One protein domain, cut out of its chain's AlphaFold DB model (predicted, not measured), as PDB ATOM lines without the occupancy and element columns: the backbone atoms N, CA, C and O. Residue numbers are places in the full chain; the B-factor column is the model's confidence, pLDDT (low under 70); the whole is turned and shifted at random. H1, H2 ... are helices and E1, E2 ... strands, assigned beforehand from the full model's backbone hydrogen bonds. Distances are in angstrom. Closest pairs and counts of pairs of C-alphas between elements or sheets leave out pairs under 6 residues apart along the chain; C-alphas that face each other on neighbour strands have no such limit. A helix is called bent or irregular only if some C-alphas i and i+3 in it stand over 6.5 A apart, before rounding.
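AT A GLANCE: This is residues 383 to 502 of the 518 residues of the protein "NYN domain-containing protein" of Synechococcus lividus PCC 6715 (UniProt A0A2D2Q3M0). A head of three crossed helices, in which H2 and H3 both pack on H4, has a long helix, H5, that begins at H2 and reaches out from the head as an arm. The two short helices H1 and H6 pack on H5 farther along it, and a small hairpin of E1 and E2 sits by residues 439 to 443 of H4. The printed part has 120 residues, with six named helices and two named strands in the order H1 H2 H3 H4 E1 E2 H5 H6; its class is mostly helix, and the two-strand sheet, E1 - E2, is antiparallel. It is compact, with a radius of gyration of the C-alphas of 14.8 A, and spans 46 by 34 by 25 A.

HOW THE PARTS SIT: Start with H1, residues 383 to 387, and go on to H2, residues 395 to 407; the two are apart. H3, residues 415 to 425, is close to H2 but not clearly touching, the closest C-alphas being Trp 404 and Phe 422 at 7.4 A. H4, residues 432 to 444, touches H3 at a steep tilt of 54 degrees, opposite ways; the closest C-alphas, Ala 419 and Val 435, are 5.9 A apart. Residues 434 to 439 of H4 touch residues 397 to 401 of H2, with C-alphas 398 and 438 closest at 6.4 A. Strands E1, residues 448 to 450, and E2, residues 458 to 460, form a hairpin; look for N 449 and O 459 at 2.9 A, within hydrogen-bond range. The hub is H5, residues 467 to 489, which touches H2 at Leu 402 and Glu 467, the closest C-alphas, 6.6 A apart. H5 touches H1 with residues 481 to 485 alone, C-alphas 384 and 482 being closest at 7.0 A. H6, residues 495 to 501, touches H5 about perpendicular at 73 degrees, with C-alphas 475 and 498 closest at 6.0 A. Each O i to N i+4 pair is within hydrogen-bond range in H1, H3, H4 and H6, against 7 of 9 in H2 and 15 of 19 in H5.

IN THESE COORDINATES: Find C-alpha 383 at (140.765, 115.051, 97.476), where H1 begins. H2 measures 18.9 A from first to last C-alpha, H3 15.3 A and H4 18.3 A. H5 starts at C-alpha 467, (135.138, 132.288, 117.365), and runs 33.0 A with a kink of 50 degrees near residue 483; it is irregular, but only just, with C-alphas 481 and 484 6.9 A apart. H6 ends at C-alpha 501, (141.120, 119.588, 108.125).

THE WHOLE: The two C-alphas farthest apart, Lys 424 and Gln 490, are 47.2 A apart. The printed part has no cut, and no link is long. Residues 452 to 455 are under 70 in pLDDT; the mean of the printed part is 86.5.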
ATOM      1  N   ALA A 383     140.988 115.419  98.869       84.00
ATOM      2  CA  ALA A 383     140.765 115.051  97.476       84.00
ATOM      3  C   ALA A 383     139.288 115.183  97.054       84.00
ATOM      4  O   ALA A 383     139.027 115.624  95.935       84.00
ATOM      5  N   LEU A 384     138.334 114.849  97.931       85.75
ATOM      6  CA  LEU A 384     136.897 115.037  97.682       85.75
ATOM      7  C   LEU A 384     136.525 116.524  97.577       85.75
ATOM      8  O   LEU A 384     135.828 116.923  96.646       85.75
ATOM      9  N   LEU A 385     137.050 117.361  98.474       84.44
ATOM     10  CA  LEU A 385     136.828 118.812  98.440       84.44
ATOM     11  C   LEU A 385     137.406 119.444  97.166       84.44
ATOM     12  O   LEU A 385     136.752 120.271  96.529       84.44
ATOM     13  N   ALA A 386     138.582 118.984  96.727       79.38
ATOM     14  CA  ALA A 386     139.182 119.426  95.471       79.38
ATOM     15  C   ALA A 386     138.328 119.065  94.237       79.38
ATOM     16  O   ALA A 386     138.287 119.834  93.278       79.38
ATOM     17  N   GLN A 387     137.607 117.932  94.245       74.25
ATOM     18  CA  GLN A 387     136.680 117.584  93.155       74.25
ATOM     19  C   GLN A 387     135.489 118.539  93.060       74.25
ATOM     20  O   GLN A 387     135.024 118.815  91.957       74.25
ATOM     21  N   GLN A 388     135.024 119.074  94.191       71.44
ATOM     22  CA  GLN A 388     133.953 120.075  94.237       71.44
ATOM     23  C   GLN A 388     134.427 121.479  93.834       71.44
ATOM     24  O   GLN A 388     133.656 122.428  93.925       71.44
ATOM     25  N   ARG A 389     135.695 121.636  93.413       73.44
ATOM     26  CA  ARG A 389     136.334 122.942  93.165       73.44
ATOM     27  C   ARG A 389     136.237 123.880  94.380       73.44
ATOM     28  O   ARG A 389     136.323 125.097  94.236       73.44
ATOM     29  N   CYS A 390     136.078 123.316  95.578       75.38
ATOM     30  CA  CYS A 390     136.048 124.077  96.814       75.38
ATOM     31  C   CYS A 390     137.483 124.476  97.165       75.38
ATOM     32  O   CYS A 390     138.333 123.620  97.425       75.38
ATOM     33  N   THR A 391     137.754 125.780  97.148       82.25
ATOM     34  CA  THR A 391     139.030 126.325  97.615       82.25
ATOM     35  C   THR A 391     138.849 126.731  99.067       82.25
ATOM     36  O   THR A 391     138.146 127.698  99.357       82.25
ATOM     37  N   LEU A 392     139.445 125.957  99.972       85.81
ATOM     38  CA  LEU A 392     139.477 126.288 101.390       85.81
ATOM     39  C   LEU A 392     140.637 127.241 101.669       85.81
ATOM     40  O   LEU A 392     141.775 126.964 101.282       85.81
ATOM     41  N   ALA A 393     140.356 128.337 102.366       87.25
ATOM     42  CA  ALA A 393     141.386 129.217 102.884       87.25
ATOM     43  C   ALA A 393     142.256 128.482 103.914       87.25
ATOM     44  O   ALA A 393     141.838 127.518 104.563       87.25
ATOM     45  N   LEU A 394     143.500 128.938 104.050       87.12
ATOM     46  CA  LEU A 394     144.433 128.340 104.993       87.12
ATOM     47  C   LEU A 394     143.961 128.591 106.436       87.12
ATOM     48  O   LEU A 394     143.441 129.672 106.725       87.12
ATOM     49  N   PRO A 395     144.210 127.659 107.375       87.00
ATOM     50  CA  PRO A 395     143.859 127.859 108.782       87.00
ATOM     51  C   PRO A 395     144.451 129.145 109.378       87.00
ATOM     52  O   PRO A 395     143.778 129.832 110.138       87.00
ATOM     53  N   ALA A 396     145.671 129.517 108.970       86.56
ATOM     54  CA  ALA A 396     146.306 130.775 109.366       86.56
ATOM     55  C   ALA A 396     145.521 132.010 108.886       86.56
ATOM     56  O   ALA A 396     145.365 132.966 109.634       86.56
ATOM     57  N   THR A 397     144.962 131.967 107.671       88.50
ATOM     58  CA  THR A 397     144.107 133.043 107.155       88.50
ATOM     59  C   THR A 397     142.844 133.185 108.000       88.50
ATOM     60  O   THR A 397     142.492 134.295 108.389       88.50
ATOM     61  N   PHE A 398     142.180 132.077 108.340       90.44
ATOM     62  CA  PHE A 398     141.002 132.135 109.205       90.44
ATOM     63  C   PHE A 398     141.324 132.622 110.622       90.44
ATOM     64  O   PHE A 398     140.510 133.333 111.205       90.44
ATOM     65  N   ALA A 399     142.496 132.279 111.163       87.88
ATOM     66  CA  ALA A 399     142.920 132.728 112.486       87.88
ATOM     67  C   ALA A 399     143.031 134.260 112.593       87.88
ATOM     68  O   ALA A 399     142.849 134.801 113.676       87.88
ATOM     69  N   GLU A 400     143.287 134.963 111.486       89.44
ATOM     70  CA  GLU A 400     143.304 136.431 111.454       89.44
ATOM     71  C   GLU A 400     141.948 137.028 111.042       89.44
ATOM     72  O   GLU A 400     141.509 138.030 111.607       89.44
ATOM     73  N   VAL A 401     141.256 136.410 110.076       90.50
ATOM     74  CA  VAL A 401     140.000 136.940 109.514       90.50
ATOM     75  C   VAL A 401     138.817 136.780 110.473       90.50
ATOM     76  O   VAL A 401     138.018 137.707 110.604       90.50
ATOM     77  N   LEU A 402     138.683 135.640 111.162       91.56
ATOM     78  CA  LEU A 402     137.523 135.374 112.022       91.56
ATOM     79  C   LEU A 402     137.430 136.329 113.229       91.56
ATOM     80  O   LEU A 402     136.349 136.889 113.430       91.56
ATOM     81  N   PRO A 403     138.509 136.588 113.998       91.31
ATOM     82  CA  PRO A 403     138.448 137.549 115.101       91.31
ATOM     83  C   PRO A 403     138.148 138.968 114.613       91.31
ATOM     84  O   PRO A 403     137.388 139.703 115.245       91.31
ATOM     85  N   TRP A 404     138.705 139.350 113.460       92.56
ATOM     86  CA  TRP A 404     138.461 140.662 112.869       92.56
ATOM     87  C   TRP A 404     136.997 140.851 112.459       92.56
ATOM     88  O   TRP A 404     136.419 141.900 112.746       92.56
ATOM     89  N   LEU A 405     136.379 139.832 111.846       91.50
ATOM     90  CA  LEU A 405     134.959 139.858 111.486       91.50
ATOM     91  C   LEU A 405     134.069 140.057 112.717       91.50
ATOM     92  O   LEU A 405     133.151 140.872 112.680       91.50
ATOM     93  N   LEU A 406     134.368 139.371 113.824       90.88
ATOM     94  CA  LEU A 406     133.615 139.509 115.076       90.88
ATOM     95  C   LEU A 406     133.722 140.922 115.675       90.88
ATOM     96  O   LEU A 406     132.743 141.433 116.218       90.88
ATOM     97  N   GLN A 407     134.880 141.575 115.541       90.62
ATOM     98  CA  GLN A 407     135.077 142.967 115.970       90.62
ATOM     99  C   GLN A 407     134.339 143.978 115.078       90.62
ATOM    100  O   GLN A 407     133.964 145.048 115.550       90.62
ATOM    101  N   HIS A 408     134.103 143.633 113.810       89.06
ATOM    102  CA  HIS A 408     133.457 144.490 112.810       89.06
ATOM    103  C   HIS A 408     132.063 143.980 112.416       89.06
ATOM    104  O   HIS A 408     131.609 144.197 111.294       89.06
ATOM    105  N   ARG A 409     131.362 143.315 113.344       85.94
ATOM    106  CA  ARG A 409     130.059 142.673 113.091       85.94
ATOM    107  C   ARG A 409     128.966 143.632 112.599       85.94
ATOM    108  O   ARG A 409     128.047 143.200 111.912       85.94
ATOM    109  N   ASP A 410     129.081 144.915 112.942       82.50
ATOM    110  CA  ASP A 410     128.101 145.955 112.603       82.50
ATOM    111  C   ASP A 410     128.303 146.513 111.173       82.50
ATOM    112  O   ASP A 410     127.528 147.347 110.706       82.50
ATOM    113  N   VAL A 411     129.345 146.069 110.457       85.69
ATOM    114  CA  VAL A 411     129.661 146.526 109.098       85.69
ATOM    115  C   VAL A 411     128.924 145.676 108.061       85.69
ATOM    116  O   VAL A 411     129.135 144.469 107.970       85.69
ATOM    117  N   ALA A 412     128.113 146.325 107.220       86.69
ATOM    118  CA  ALA A 412     127.465 145.706 106.062       86.69
ATOM    119  C   ALA A 412     128.114 146.177 104.746       86.69
ATOM    120  O   ALA A 412     127.926 147.325 104.315       86.69
ATOM    121  N   ALA A 413     128.862 145.298 104.078       86.94
ATOM    122  CA  ALA A 413     129.636 145.638 102.879       86.94
ATOM    123  C   ALA A 413     129.762 144.456 101.904       86.94
ATOM    124  O   ALA A 413     129.461 143.315 102.251       86.94
ATOM    125  N   GLN A 414     130.176 144.719 100.663       88.06
ATOM    126  CA  GLN A 414     130.459 143.648  99.697       88.06
ATOM    127  C   GLN A 414     131.727 142.877 100.098       88.06
ATOM    128  O   GLN A 414     132.615 143.439 100.740       88.06
ATOM    129  N   LEU A 415     131.882 141.614  99.674       87.06
ATOM    130  CA  LEU A 415     133.086 140.831 100.010       87.06
ATOM    131  C   LEU A 415     134.416 141.520  99.629       87.06
ATOM    132  O   LEU A 415     135.321 141.523 100.463       87.06
ATOM    133  N   PRO A 416     134.565 142.152  98.444       87.31
ATOM    134  CA  PRO A 416     135.804 142.857  98.099       87.31
ATOM    135  C   PRO A 416     136.053 144.092  98.977       87.31
ATOM    136  O   PRO A 416     137.196 144.430  99.279       87.31
ATOM    137  N   GLU A 417     134.986 144.762  99.419       88.94
ATOM    138  CA  GLU A 417     135.072 145.911 100.326       88.94
ATOM    139  C   GLU A 417     135.499 145.467 101.729       88.94
ATOM    140  O   GLU A 417     136.368 146.099 102.327       88.94
ATOM    141  N   LEU A 418     134.949 144.350 102.223       88.81
ATOM    142  CA  LEU A 418     135.370 143.723 103.479       88.81
ATOM    143  C   LEU A 418     136.838 143.291 103.417       88.81
ATOM    144  O   LEU A 418     137.589 143.568 104.350       88.81
ATOM    145  N   ALA A 419     137.276 142.689 102.307       89.75
ATOM    146  CA  ALA A 419     138.677 142.321 102.105       89.75
ATOM    147  C   ALA A 419     139.598 143.553 102.142       89.75
ATOM    148  O   ALA A 419     140.627 143.550 102.820       89.75
ATOM    149  N   ALA A 420     139.211 144.635 101.459       88.81
ATOM    150  CA  ALA A 420     139.963 145.886 101.465       88.81
ATOM    151  C   ALA A 420     139.988 146.551 102.851       88.81
ATOM    152  O   ALA A 420     141.005 147.134 103.232       88.81
ATOM    153  N   LEU A 421     138.891 146.473 103.609       90.25
ATOM    154  CA  LEU A 421     138.815 147.004 104.968       90.25
ATOM    155  C   LEU A 421     139.715 146.208 105.923       90.25
ATOM    156  O   LEU A 421     140.468 146.817 106.681       90.25
ATOM    157  N   PHE A 422     139.706 144.876 105.830       91.94
ATOM    158  CA  PHE A 422     140.581 143.993 106.605       91.94
ATOM    159  C   PHE A 422     142.060 144.329 106.383       91.94
ATOM    160  O   PHE A 422     142.789 144.588 107.336       91.94
ATOM    161  N   LEU A 423     142.494 144.427 105.123       89.56
ATOM    162  CA  LEU A 423     143.891 144.729 104.787       89.56
ATOM    163  C   LEU A 423     144.339 146.134 105.216       89.56
ATOM    164  O   LEU A 423     145.527 146.364 105.421       89.56
ATOM    165  N   LYS A 424     143.409 147.089 105.337       88.81
ATOM    166  CA  LYS A 424     143.708 148.447 105.821       88.81
ATOM    167  C   LYS A 424     143.797 148.537 107.342       88.81
ATOM    168  O   LYS A 424     144.482 149.420 107.849       88.81
ATOM    169  N   THR A 425     143.057 147.693 108.053       87.06
ATOM    170  CA  THR A 425     142.888 147.777 109.514       87.06
ATOM    171  C   THR A 425     143.758 146.779 110.273       87.06
ATOM    172  O   THR A 425     144.043 146.998 111.448       87.06
ATOM    173  N   THR A 426     144.247 145.737 109.599       85.25
ATOM    174  CA  THR A 426     145.091 144.695 110.186       85.25
ATOM    175  C   THR A 426     146.505 144.757 109.609       85.25
ATOM    176  O   THR A 426     146.695 144.742 108.394       85.25
ATOM    177  N   SER A 427     147.524 144.763 110.473       77.81
ATOM    178  CA  SER A 427     148.926 144.598 110.060       77.81
ATOM    179  C   SER A 427     149.215 143.122 109.754       77.81
ATOM    180  O   SER A 427     149.804 142.417 110.572       77.81
ATOM    181  N   THR A 428     148.777 142.653 108.584       79.62
ATOM    182  CA  THR A 428     148.912 141.260 108.130       79.62
ATOM    183  C   THR A 428     149.879 141.119 106.948       79.62
ATOM    184  O   THR A 428     150.101 142.065 106.193       79.62
ATOM    185  N   GLN A 429     150.444 139.922 106.761       81.00
ATOM    186  CA  GLN A 429     151.185 139.541 105.547       81.00
ATOM    187  C   GLN A 429     150.302 138.803 104.519       81.00
ATOM    188  O   GLN A 429     150.799 138.321 103.500       81.00
ATOM    189  N   LEU A 430     148.997 138.674 104.783       87.38
ATOM    190  CA  LEU A 430     148.057 137.979 103.908       87.38
ATOM    191  C   LEU A 430     147.826 138.740 102.594       87.38
ATOM    192  O   LEU A 430     147.723 139.965 102.557       87.38
ATOM    193  N   THR A 431     147.707 137.996 101.493       86.75
ATOM    194  CA  THR A 431     147.381 138.562 100.179       86.75
ATOM    195  C   THR A 431     145.870 138.803 100.050       86.75
ATOM    196  O   THR A 431     145.085 138.073 100.665       86.75
ATOM    197  N   PRO A 432     145.426 139.748  99.197       86.25
ATOM    198  CA  PRO A 432     144.000 139.989  98.958       86.25
ATOM    199  C   PRO A 432     143.225 138.731  98.552       86.25
ATOM    200  O   PRO A 432     142.158 138.468  99.092       86.25
ATOM    201  N   SER A 433     143.806 137.895  97.688       85.44
ATOM    202  CA  SER A 433     143.171 136.652  97.230       85.44
ATOM    203  C   SER A 433     142.938 135.642  98.364       85.44
ATOM    204  O   SER A 433     141.905 134.969  98.386       85.44
ATOM    205  N   HIS A 434     143.854 135.547  99.337       87.62
ATOM    206  CA  HIS A 434     143.661 134.672 100.498       87.62
ATOM    207  C   HIS A 434     142.520 135.170 101.391       87.62
ATOM    208  O   HIS A 434     141.695 134.369 101.831       87.62
ATOM    209  N   VAL A 435     142.444 136.485 101.616       89.88
ATOM    210  CA  VAL A 435     141.373 137.108 102.407       89.88
ATOM    211  C   VAL A 435     140.022 136.934 101.714       89.88
ATOM    212  O   VAL A 435     139.069 136.492 102.345       89.88
ATOM    213  N   GLU A 436     139.942 137.185 100.407       89.50
ATOM    214  CA  GLU A 436     138.725 136.959  99.618       89.50
ATOM    215  C   GLU A 436     138.264 135.501  99.680       89.50
ATOM    216  O   GLU A 436     137.087 135.242  99.922       89.50
ATOM    217  N   THR A 437     139.185 134.539  99.546       88.88
ATOM    218  CA  THR A 437     138.864 133.108  99.679       88.88
ATOM    219  C   THR A 437     138.277 132.799 101.059       88.88
ATOM    220  O   THR A 437     137.273 132.096 101.157       88.88
ATOM    221  N   ALA A 438     138.858 133.355 102.129       90.75
ATOM    222  CA  ALA A 438     138.353 133.166 103.487       90.75
ATOM    223  C   ALA A 438     136.957 133.776 103.673       90.75
ATOM    224  O   ALA A 438     136.097 133.145 104.283       90.75
ATOM    225  N   LEU A 439     136.704 134.961 103.112       91.12
ATOM    226  CA  LEU A 439     135.399 135.620 103.171       91.12
ATOM    227  C   LEU A 439     134.332 134.858 102.373       91.12
ATOM    228  O   LEU A 439     133.227 134.672 102.875       91.12
ATOM    229  N   VAL A 440     134.671 134.339 101.188       90.25
ATOM    230  CA  VAL A 440     133.785 133.448 100.417       90.25
ATOM    231  C   VAL A 440     133.480 132.184 101.220       90.25
ATOM    232  O   VAL A 440     132.323 131.796 101.332       90.25
ATOM    233  N   ASN A 441     134.479 131.560 101.849       92.19
ATOM    234  CA  ASN A 441     134.234 130.410 102.722       92.19
ATOM    235  C   ASN A 441     133.343 130.768 103.926       92.19
ATOM    236  O   ASN A 441     132.502 129.964 104.311       92.19
ATOM    237  N   CYS A 442     133.483 131.968 104.503       91.19
ATOM    238  CA  CYS A 442     132.617 132.444 105.587       91.19
ATOM    239  C   CYS A 442     131.173 132.681 105.120       91.19
ATOM    240  O   CYS A 442     130.241 132.389 105.868       91.19
ATOM    241  N   GLN A 443     130.973 133.178 103.899       91.69
ATOM    242  CA  GLN A 443     129.649 133.292 103.286       91.69
ATOM    243  C   GLN A 443     129.011 131.913 103.102       91.69
ATOM    244  O   GLN A 443     127.894 131.682 103.556       91.69
ATOM    245  N   GLU A 444     129.727 130.984 102.470       88.94
ATOM    246  CA  GLU A 444     129.232 129.628 102.209       88.94
ATOM    247  C   GLU A 444     128.951 128.851 103.507       88.94
ATOM    248  O   GLU A 444     128.020 128.051 103.572       88.94
ATOM    249  N   ALA A 445     129.709 129.135 104.570       90.12
ATOM    250  CA  ALA A 445     129.488 128.575 105.899       90.12
ATOM    251  C   ALA A 445     128.386 129.275 106.714       90.12
ATOM    252  O   ALA A 445     128.154 128.899 107.863       90.12
ATOM    253  N   GLY A 446     127.717 130.296 106.168       88.69
ATOM    254  CA  GLY A 446     126.652 131.029 106.859       88.69
ATOM    255  C   GLY A 446     127.133 131.917 108.011       88.69
ATOM    256  O   GLY A 446     126.329 132.335 108.841       88.69
ATOM    257  N   ILE A 447     128.434 132.214 108.079       91.56
ATOM    258  CA  ILE A 447     128.997 133.205 109.011       91.56
ATOM    259  C   ILE A 447     128.677 134.616 108.516       91.56
ATOM    260  O   ILE A 447     128.334 135.487 109.313       91.56
ATOM    261  N   LEU A 448     128.776 134.826 107.202       89.88
ATOM    262  CA  LEU A 448     128.390 136.063 106.533       89.88
ATOM    263  C   LEU A 448     127.044 135.864 105.836       89.88
ATOM    264  O   LEU A 448     126.918 135.017 104.953       89.88
ATOM    265  N   VAL A 449     126.048 136.657 106.219       88.94
ATOM    266  CA  VAL A 449     124.678 136.589 105.692       88.94
ATOM    267  C   VAL A 449     124.314 137.881 104.956       88.94
ATOM    268  O   VAL A 449     124.847 138.943 105.291       88.94
ATOM    269  N   PRO A 450     123.441 137.814 103.935       86.12
ATOM    270  CA  PRO A 450     123.034 138.992 103.175       86.12
ATOM    271  C   PRO A 450     122.232 139.970 104.043       86.12
ATOM    272  O   PRO A 450     121.384 139.555 104.836       86.12
ATOM    273  N   ALA A 451     122.486 141.271 103.880       81.88
ATOM    274  CA  ALA A 451     121.789 142.339 104.592       81.88
ATOM    275  C   ALA A 451     120.274 142.347 104.277       81.88
ATOM    276  O   ALA A 451     119.916 142.235 103.102       81.88
ATOM    277  N   PRO A 452     119.380 142.549 105.272       69.31
ATOM    278  CA  PRO A 452     117.924 142.491 105.072       69.31
ATOM    279  C   PRO A 452     117.391 143.474 104.022       69.31
ATOM    280  O   PRO A 452     116.387 143.196 103.376       69.31
ATOM    281  N   GLU A 453     118.066 144.615 103.846       63.72
ATOM    282  CA  GLU A 453     117.621 145.713 102.979       63.72
ATOM    283  C   GLU A 453     118.600 146.049 101.835       63.72
ATOM    284  O   GLU A 453     118.479 147.109 101.223       63.72
ATOM    285  N   GLY A 454     119.584 145.197 101.503       49.00
ATOM    286  CA  GLY A 454     120.612 145.631 100.546       49.00
ATOM    287  C   GLY A 454     121.438 144.563  99.841       49.00
ATOM    288  O   GLY A 454     122.548 144.287 100.281       49.00
ATOM    289  N   GLY A 455     120.970 144.124  98.666       64.06
ATOM    290  CA  GLY A 455     121.782 143.584  97.559       64.06
ATOM    291  C   GLY A 455     122.939 142.644  97.938       64.06
ATOM    292  O   GLY A 455     122.831 141.843  98.859       64.06
ATOM    293  N   ASP A 456     124.069 142.755  97.232       73.88
ATOM    294  CA  ASP A 456     125.283 141.934  97.433       73.88
ATOM    295  C   ASP A 456     126.097 142.319  98.699       73.88
ATOM    296  O   ASP A 456     127.328 142.214  98.711       73.88
ATOM    297  N   ARG A 457     125.457 142.840  99.756       85.00
ATOM    298  CA  ARG A 457     126.135 143.264 100.995       85.00
ATOM    299  C   ARG A 457     125.963 142.215 102.082       85.00
ATOM    300  O   ARG A 457     124.857 141.740 102.322       85.00
ATOM    301  N   TYR A 458     127.049 141.924 102.786       88.12
ATOM    302  CA  TYR A 458     127.111 140.896 103.815       88.12
ATOM    303  C   TYR A 458     127.487 141.490 105.169       88.12
ATOM    304  O   TYR A 458     128.246 142.458 105.240       88.12
ATOM    305  N   PHE A 459     126.964 140.881 106.230       89.88
ATOM    306  CA  PHE A 459     127.305 141.169 107.622       89.88
ATOM    307  C   PHE A 459     127.396 139.861 108.418       89.88
ATOM    308  O   PHE A 459     126.963 138.805 107.947       89.88
ATOM    309  N   VAL A 460     127.989 139.908 109.613       88.94
ATOM    310  CA  VAL A 460     128.137 138.717 110.460       88.94
ATOM    311  C   VAL A 460     126.773 138.296 111.008       88.94
ATOM    312  O   VAL A 460     126.041 139.110 111.568       88.94
ATOM    313  N   ALA A 461     126.424 137.020 110.848       85.06
ATOM    314  CA  ALA A 461     125.146 136.483 111.298       85.06
ATOM    315  C   ALA A 461     124.938 136.699 112.805       85.06
ATOM    316  O   ALA A 461     125.835 136.456 113.606       85.06
ATOM    317  N   ALA A 462     123.722 137.079 113.209       82.81
ATOM    318  CA  ALA A 462     123.397 137.355 114.615       82.81
ATOM    319  C   ALA A 462     123.599 136.143 115.547       82.81
ATOM    320  O   ALA A 462     123.799 136.308 116.747       82.81
ATOM    321  N   SER A 463     123.553 134.926 114.996       84.19
ATOM    322  CA  SER A 463     123.839 133.674 115.703       84.19
ATOM    323  C   SER A 463     125.328 133.441 115.977       84.19
ATOM    324  O   SER A 463     125.658 132.487 116.672       84.19
ATOM    325  N   ILE A 464     126.211 134.256 115.397       89.19
ATOM    326  CA  ILE A 464     127.662 134.152 115.508       89.19
ATOM    327  C   ILE A 464     128.162 135.266 116.431       89.19
ATOM    328  O   ILE A 464     128.267 136.432 116.056       89.19
ATOM    329  N   THR A 465     128.452 134.889 117.668       86.88
ATOM    330  CA  THR A 465     128.900 135.768 118.751       86.88
ATOM    331  C   THR A 465     130.346 135.528 119.168       86.88
ATOM    332  O   THR A 465     130.956 136.415 119.758       86.88
ATOM    333  N   ASP A 466     130.901 134.352 118.872       90.06
ATOM    334  CA  ASP A 466     132.264 133.982 119.249       90.06
ATOM    335  C   ASP A 466     132.992 133.192 118.147       90.06
ATOM    336  O   ASP A 466     132.409 132.734 117.160       90.06
ATOM    337  N   GLU A 467     134.307 133.032 118.313       87.88
ATOM    338  CA  GLU A 467     135.138 132.288 117.365       87.88
ATOM    339  C   GLU A 467     134.795 130.796 117.323       87.88
ATOM    340  O   GLU A 467     134.952 130.164 116.280       87.88
ATOM    341  N   ALA A 468     134.321 130.210 118.426       88.06
ATOM    342  CA  ALA A 468     133.983 128.792 118.473       88.06
ATOM    343  C   ALA A 468     132.787 128.481 117.560       88.06
ATOM    344  O   ALA A 468     132.792 127.465 116.864       88.06
ATOM    345  N   GLN A 469     131.809 129.383 117.497       89.31
ATOM    346  CA  GLN A 469     130.673 129.312 116.586       89.31
ATOM    347  C   GLN A 469     131.103 129.504 115.130       89.31
ATOM    348  O   GLN A 469     130.672 128.729 114.280       89.31
ATOM    349  N   CYS A 470     132.021 130.434 114.831       88.06
ATOM    350  CA  CYS A 470     132.618 130.537 113.492       88.06
ATOM    351  C   CYS A 470     133.267 129.211 113.058       88.06
ATOM    352  O   CYS A 470     133.022 128.701 111.964       88.06
ATOM    353  N   GLN A 471     134.087 128.622 113.932       89.88
ATOM    354  CA  GLN A 471     134.768 127.357 113.654       89.88
ATOM    355  C   GLN A 471     133.773 126.201 113.482       89.88
ATOM    356  O   GLN A 471     133.950 125.367 112.592       89.88
ATOM    357  N   ALA A 472     132.720 126.154 114.303       89.12
ATOM    358  CA  ALA A 472     131.661 125.156 114.200       89.12
ATOM    359  C   ALA A 472     130.905 125.268 112.868       89.12
ATOM    360  O   ALA A 472     130.740 124.253 112.190       89.12
ATOM    361  N   SER A 473     130.536 126.482 112.446       91.00
ATOM    362  CA  SER A 473     129.870 126.732 111.162       91.00
ATOM    363  C   SER A 473     130.730 126.310 109.968       91.00
ATOM    364  O   SER A 473     130.248 125.604 109.082       91.00
ATOM    365  N   LEU A 474     132.030 126.637 109.970       90.75
ATOM    366  CA  LEU A 474     132.963 126.192 108.922       90.75
ATOM    367  C   LEU A 474     133.073 124.662 108.860       90.75
ATOM    368  O   LEU A 474     133.062 124.079 107.775       90.75
ATOM    369  N   ARG A 475     133.144 123.987 110.014       91.00
ATOM    370  CA  ARG A 475     133.199 122.516 110.072       91.00
ATOM    371  C   ARG A 475     131.896 121.877 109.610       91.00
ATOM    372  O   ARG A 475     131.938 120.889 108.881       91.00
ATOM    373  N   GLN A 476     130.756 122.439 110.006       91.50
ATOM    374  CA  GLN A 476     129.441 121.974 109.576       91.50
ATOM    375  C   GLN A 476     129.299 122.083 108.058       91.50
ATOM    376  O   GLN A 476     128.884 121.119 107.416       91.50
ATOM    377  N   TRP A 477     129.711 123.210 107.482       92.25
ATOM    378  CA  TRP A 477     129.722 123.423 106.039       92.25
ATOM    379  C   TRP A 477     130.608 122.411 105.302       92.25
ATOM    380  O   TRP A 477     130.148 121.750 104.371       92.25
ATOM    381  N   ILE A 478     131.843 122.180 105.761       89.94
ATOM    382  CA  ILE A 478     132.716 121.145 105.174       89.94
ATOM    383  C   ILE A 478     132.083 119.753 105.293       89.94
ATOM    384  O   ILE A 478     132.134 118.966 104.345       89.94
ATOM    385  N   GLY A 479     131.460 119.444 106.432       90.75
ATOM    386  CA  GLY A 479     130.707 118.208 106.619       90.75
ATOM    387  C   GLY A 479     129.593 118.051 105.580       90.75
ATOM    388  O   GLY A 479     129.487 116.999 104.951       90.75
ATOM    389  N   GLN A 480     128.823 119.113 105.328       91.12
ATOM    390  CA  GLN A 480     127.773 119.136 104.303       91.12
ATOM    391  C   GLN A 480     128.329 118.943 102.887       91.12
ATOM    392  O   GLN A 480     127.709 118.239 102.097       91.12
ATOM    393  N   LEU A 481     129.509 119.487 102.571       88.44
ATOM    394  CA  LEU A 481     130.167 119.270 101.274       88.44
ATOM    395  C   LEU A 481     130.630 117.819 101.072       88.44
ATOM    396  O   LEU A 481     130.624 117.306  99.952       88.44
ATOM    397  N   LEU A 482     131.038 117.142 102.148       88.38
ATOM    398  CA  LEU A 482     131.505 115.752 102.107       88.38
ATOM    399  C   LEU A 482     130.355 114.733 102.147       88.38
ATOM    400  O   LEU A 482     130.495 113.628 101.617       88.38
ATOM    401  N   GLN A 483     129.219 115.091 102.749       89.94
ATOM    402  CA  GLN A 483     128.087 114.188 102.979       89.94
ATOM    403  C   GLN A 483     127.546 113.512 101.699       89.94
ATOM    404  O   GLN A 483     127.330 112.298 101.748       89.94
ATOM    405  N   PRO A 484     127.384 114.193 100.543       87.12
ATOM    406  CA  PRO A 484     126.903 113.562  99.310       87.12
ATOM    407  C   PRO A 484     127.805 112.439  98.785       87.12
ATOM    408  O   PRO A 484     127.317 111.522  98.133       87.12
ATOM    409  N   HIS A 485     129.111 112.487  99.075       86.19
ATOM    410  CA  HIS A 485     130.076 111.469  98.636       86.19
ATOM    411  C   HIS A 485     130.083 110.238  99.541       86.19
ATOM    412  O   HIS A 485     130.328 109.128  99.075       86.19
ATOM    413  N   LEU A 486     129.815 110.428 100.834       87.75
ATOM    414  CA  LEU A 486     129.848 109.363 101.841       87.75
ATOM    415  C   LEU A 486     128.483 108.680 102.023       87.75
ATOM    416  O   LEU A 486     128.430 107.486 102.308       87.75
ATOM    417  N   HIS A 487     127.381 109.395 101.776       87.62
ATOM    418  CA  HIS A 487     126.021 108.870 101.917       87.62
ATOM    419  C   HIS A 487     125.739 107.600 101.080       87.62
ATOM    420  O   HIS A 487     125.147 106.669 101.626       87.62
ATOM    421  N   PRO A 488     126.188 107.471  99.810       83.94
ATOM    422  CA  PRO A 488     126.029 106.230  99.040       83.94
ATOM    423  C   PRO A 488     126.717 105.013  99.671       83.94
ATOM    424  O   PRO A 488     126.360 103.878  99.367       83.94
ATOM    425  N   LEU A 489     127.702 105.244 100.543       84.56
ATOM    426  CA  LEU A 489     128.426 104.212 101.284       84.56
ATOM    427  C   LEU A 489     127.851 103.959 102.680       84.56
ATOM    428  O   LEU A 489     128.414 103.147 103.404       84.56
ATOM    429  N   GLN A 490     126.758 104.636 103.053       86.00
ATOM    430  CA  GLN A 490     126.212 104.650 104.417       86.00
ATOM    431  C   GLN A 490     127.223 105.163 105.458       86.00
ATOM    432  O   GLN A 490     127.201 104.760 106.617       86.00
ATOM    433  N   GLU A 491     128.110 106.066 105.039       89.69
ATOM    434  CA  GLU A 491     129.152 106.648 105.883       89.69
ATOM    435  C   GLU A 491     128.898 108.138 106.122       89.69
ATOM    436  O   GLU A 491     128.240 108.830 105.336       89.69
ATOM    437  N   HIS A 492     129.460 108.650 107.216       89.56
ATOM    438  CA  HIS A 492     129.318 110.047 107.626       89.56
ATOM    439  C   HIS A 492     130.681 110.716 107.830       89.56
ATOM    440  O   HIS A 492     131.641 110.042 108.228       89.56
ATOM    441  N   PRO A 493     130.796 112.035 107.577       90.88
ATOM    442  CA  PRO A 493     131.987 112.799 107.912       90.88
ATOM    443  C   PRO A 493     132.386 112.592 109.377       90.88
ATOM    444  O   PRO A 493     131.561 112.759 110.274       90.88
ATOM    445  N   LYS A 494     133.643 112.213 109.628       91.62
ATOM    446  CA  LYS A 494     134.144 111.994 110.992       91.62
ATOM    447  C   LYS A 494     134.520 113.336 111.625       91.62
ATOM    448  O   LYS A 494     135.312 114.059 111.012       91.62
ATOM    449  N   PRO A 495     133.981 113.687 112.805       87.38
ATOM    450  CA  PRO A 495     134.196 114.998 113.408       87.38
ATOM    451  C   PRO A 495     135.679 115.262 113.695       87.38
ATOM    452  O   PRO A 495     136.145 116.370 113.451       87.38
ATOM    453  N   GLU A 496     136.446 114.241 114.083       90.12
ATOM    454  CA  GLU A 496     137.880 114.363 114.373       90.12
ATOM    455  C   GLU A 496     138.670 114.774 113.120       90.12
ATOM    456  O   GLU A 496     139.565 115.616 113.176       90.12
ATOM    457  N   LEU A 497     138.292 114.239 111.954       88.94
ATOM    458  CA  LEU A 497     138.912 114.594 110.674       88.94
ATOM    459  C   LEU A 497     138.480 115.976 110.174       88.94
ATOM    460  O   LEU A 497     139.253 116.635 109.483       88.94
ATOM    461  N   LEU A 498     137.264 116.427 110.497       88.00
ATOM    462  CA  LEU A 498     136.829 117.795 110.196       88.00
ATOM    463  C   LEU A 498     137.616 118.821 111.024       88.00
ATOM    464  O   LEU A 498     137.966 119.882 110.507       88.00
ATOM    465  N   GLU A 499     137.937 118.496 112.278       87.44
ATOM    466  CA  GLU A 499     138.819 119.318 113.112       87.44
ATOM    467  C   GLU A 499     140.249 119.359 112.570       87.44
ATOM    468  O   GLU A 499     140.865 120.420 112.526       87.44
ATOM    469  N   GLU A 500     140.768 118.223 112.110       86.62
ATOM    470  CA  GLU A 500     142.125 118.126 111.569       86.62
ATOM    471  C   GLU A 500     142.258 118.750 110.159       86.62
ATOM    472  O   GLU A 500     143.343 119.173 109.752       86.62
ATOM    473  N   LEU A 501     141.158 118.861 109.402       83.75
ATOM    474  CA  LEU A 501     141.120 119.588 108.125       83.75
ATOM    475  C   LEU A 501     141.276 121.100 108.304       83.75
ATOM    476  O   LEU A 501     141.932 121.738 107.477       83.75
ATOM    477  N   LEU A 502     140.689 121.654 109.367       83.06
ATOM    478  CA  LEU A 502     140.793 123.061 109.751       83.06
ATOM    479  C   LEU A 502     141.256 123.182 111.213       83.06
ATOM    480  O   LEU A 502     140.447 123.456 112.111       83.06
TER     481      LEU A 502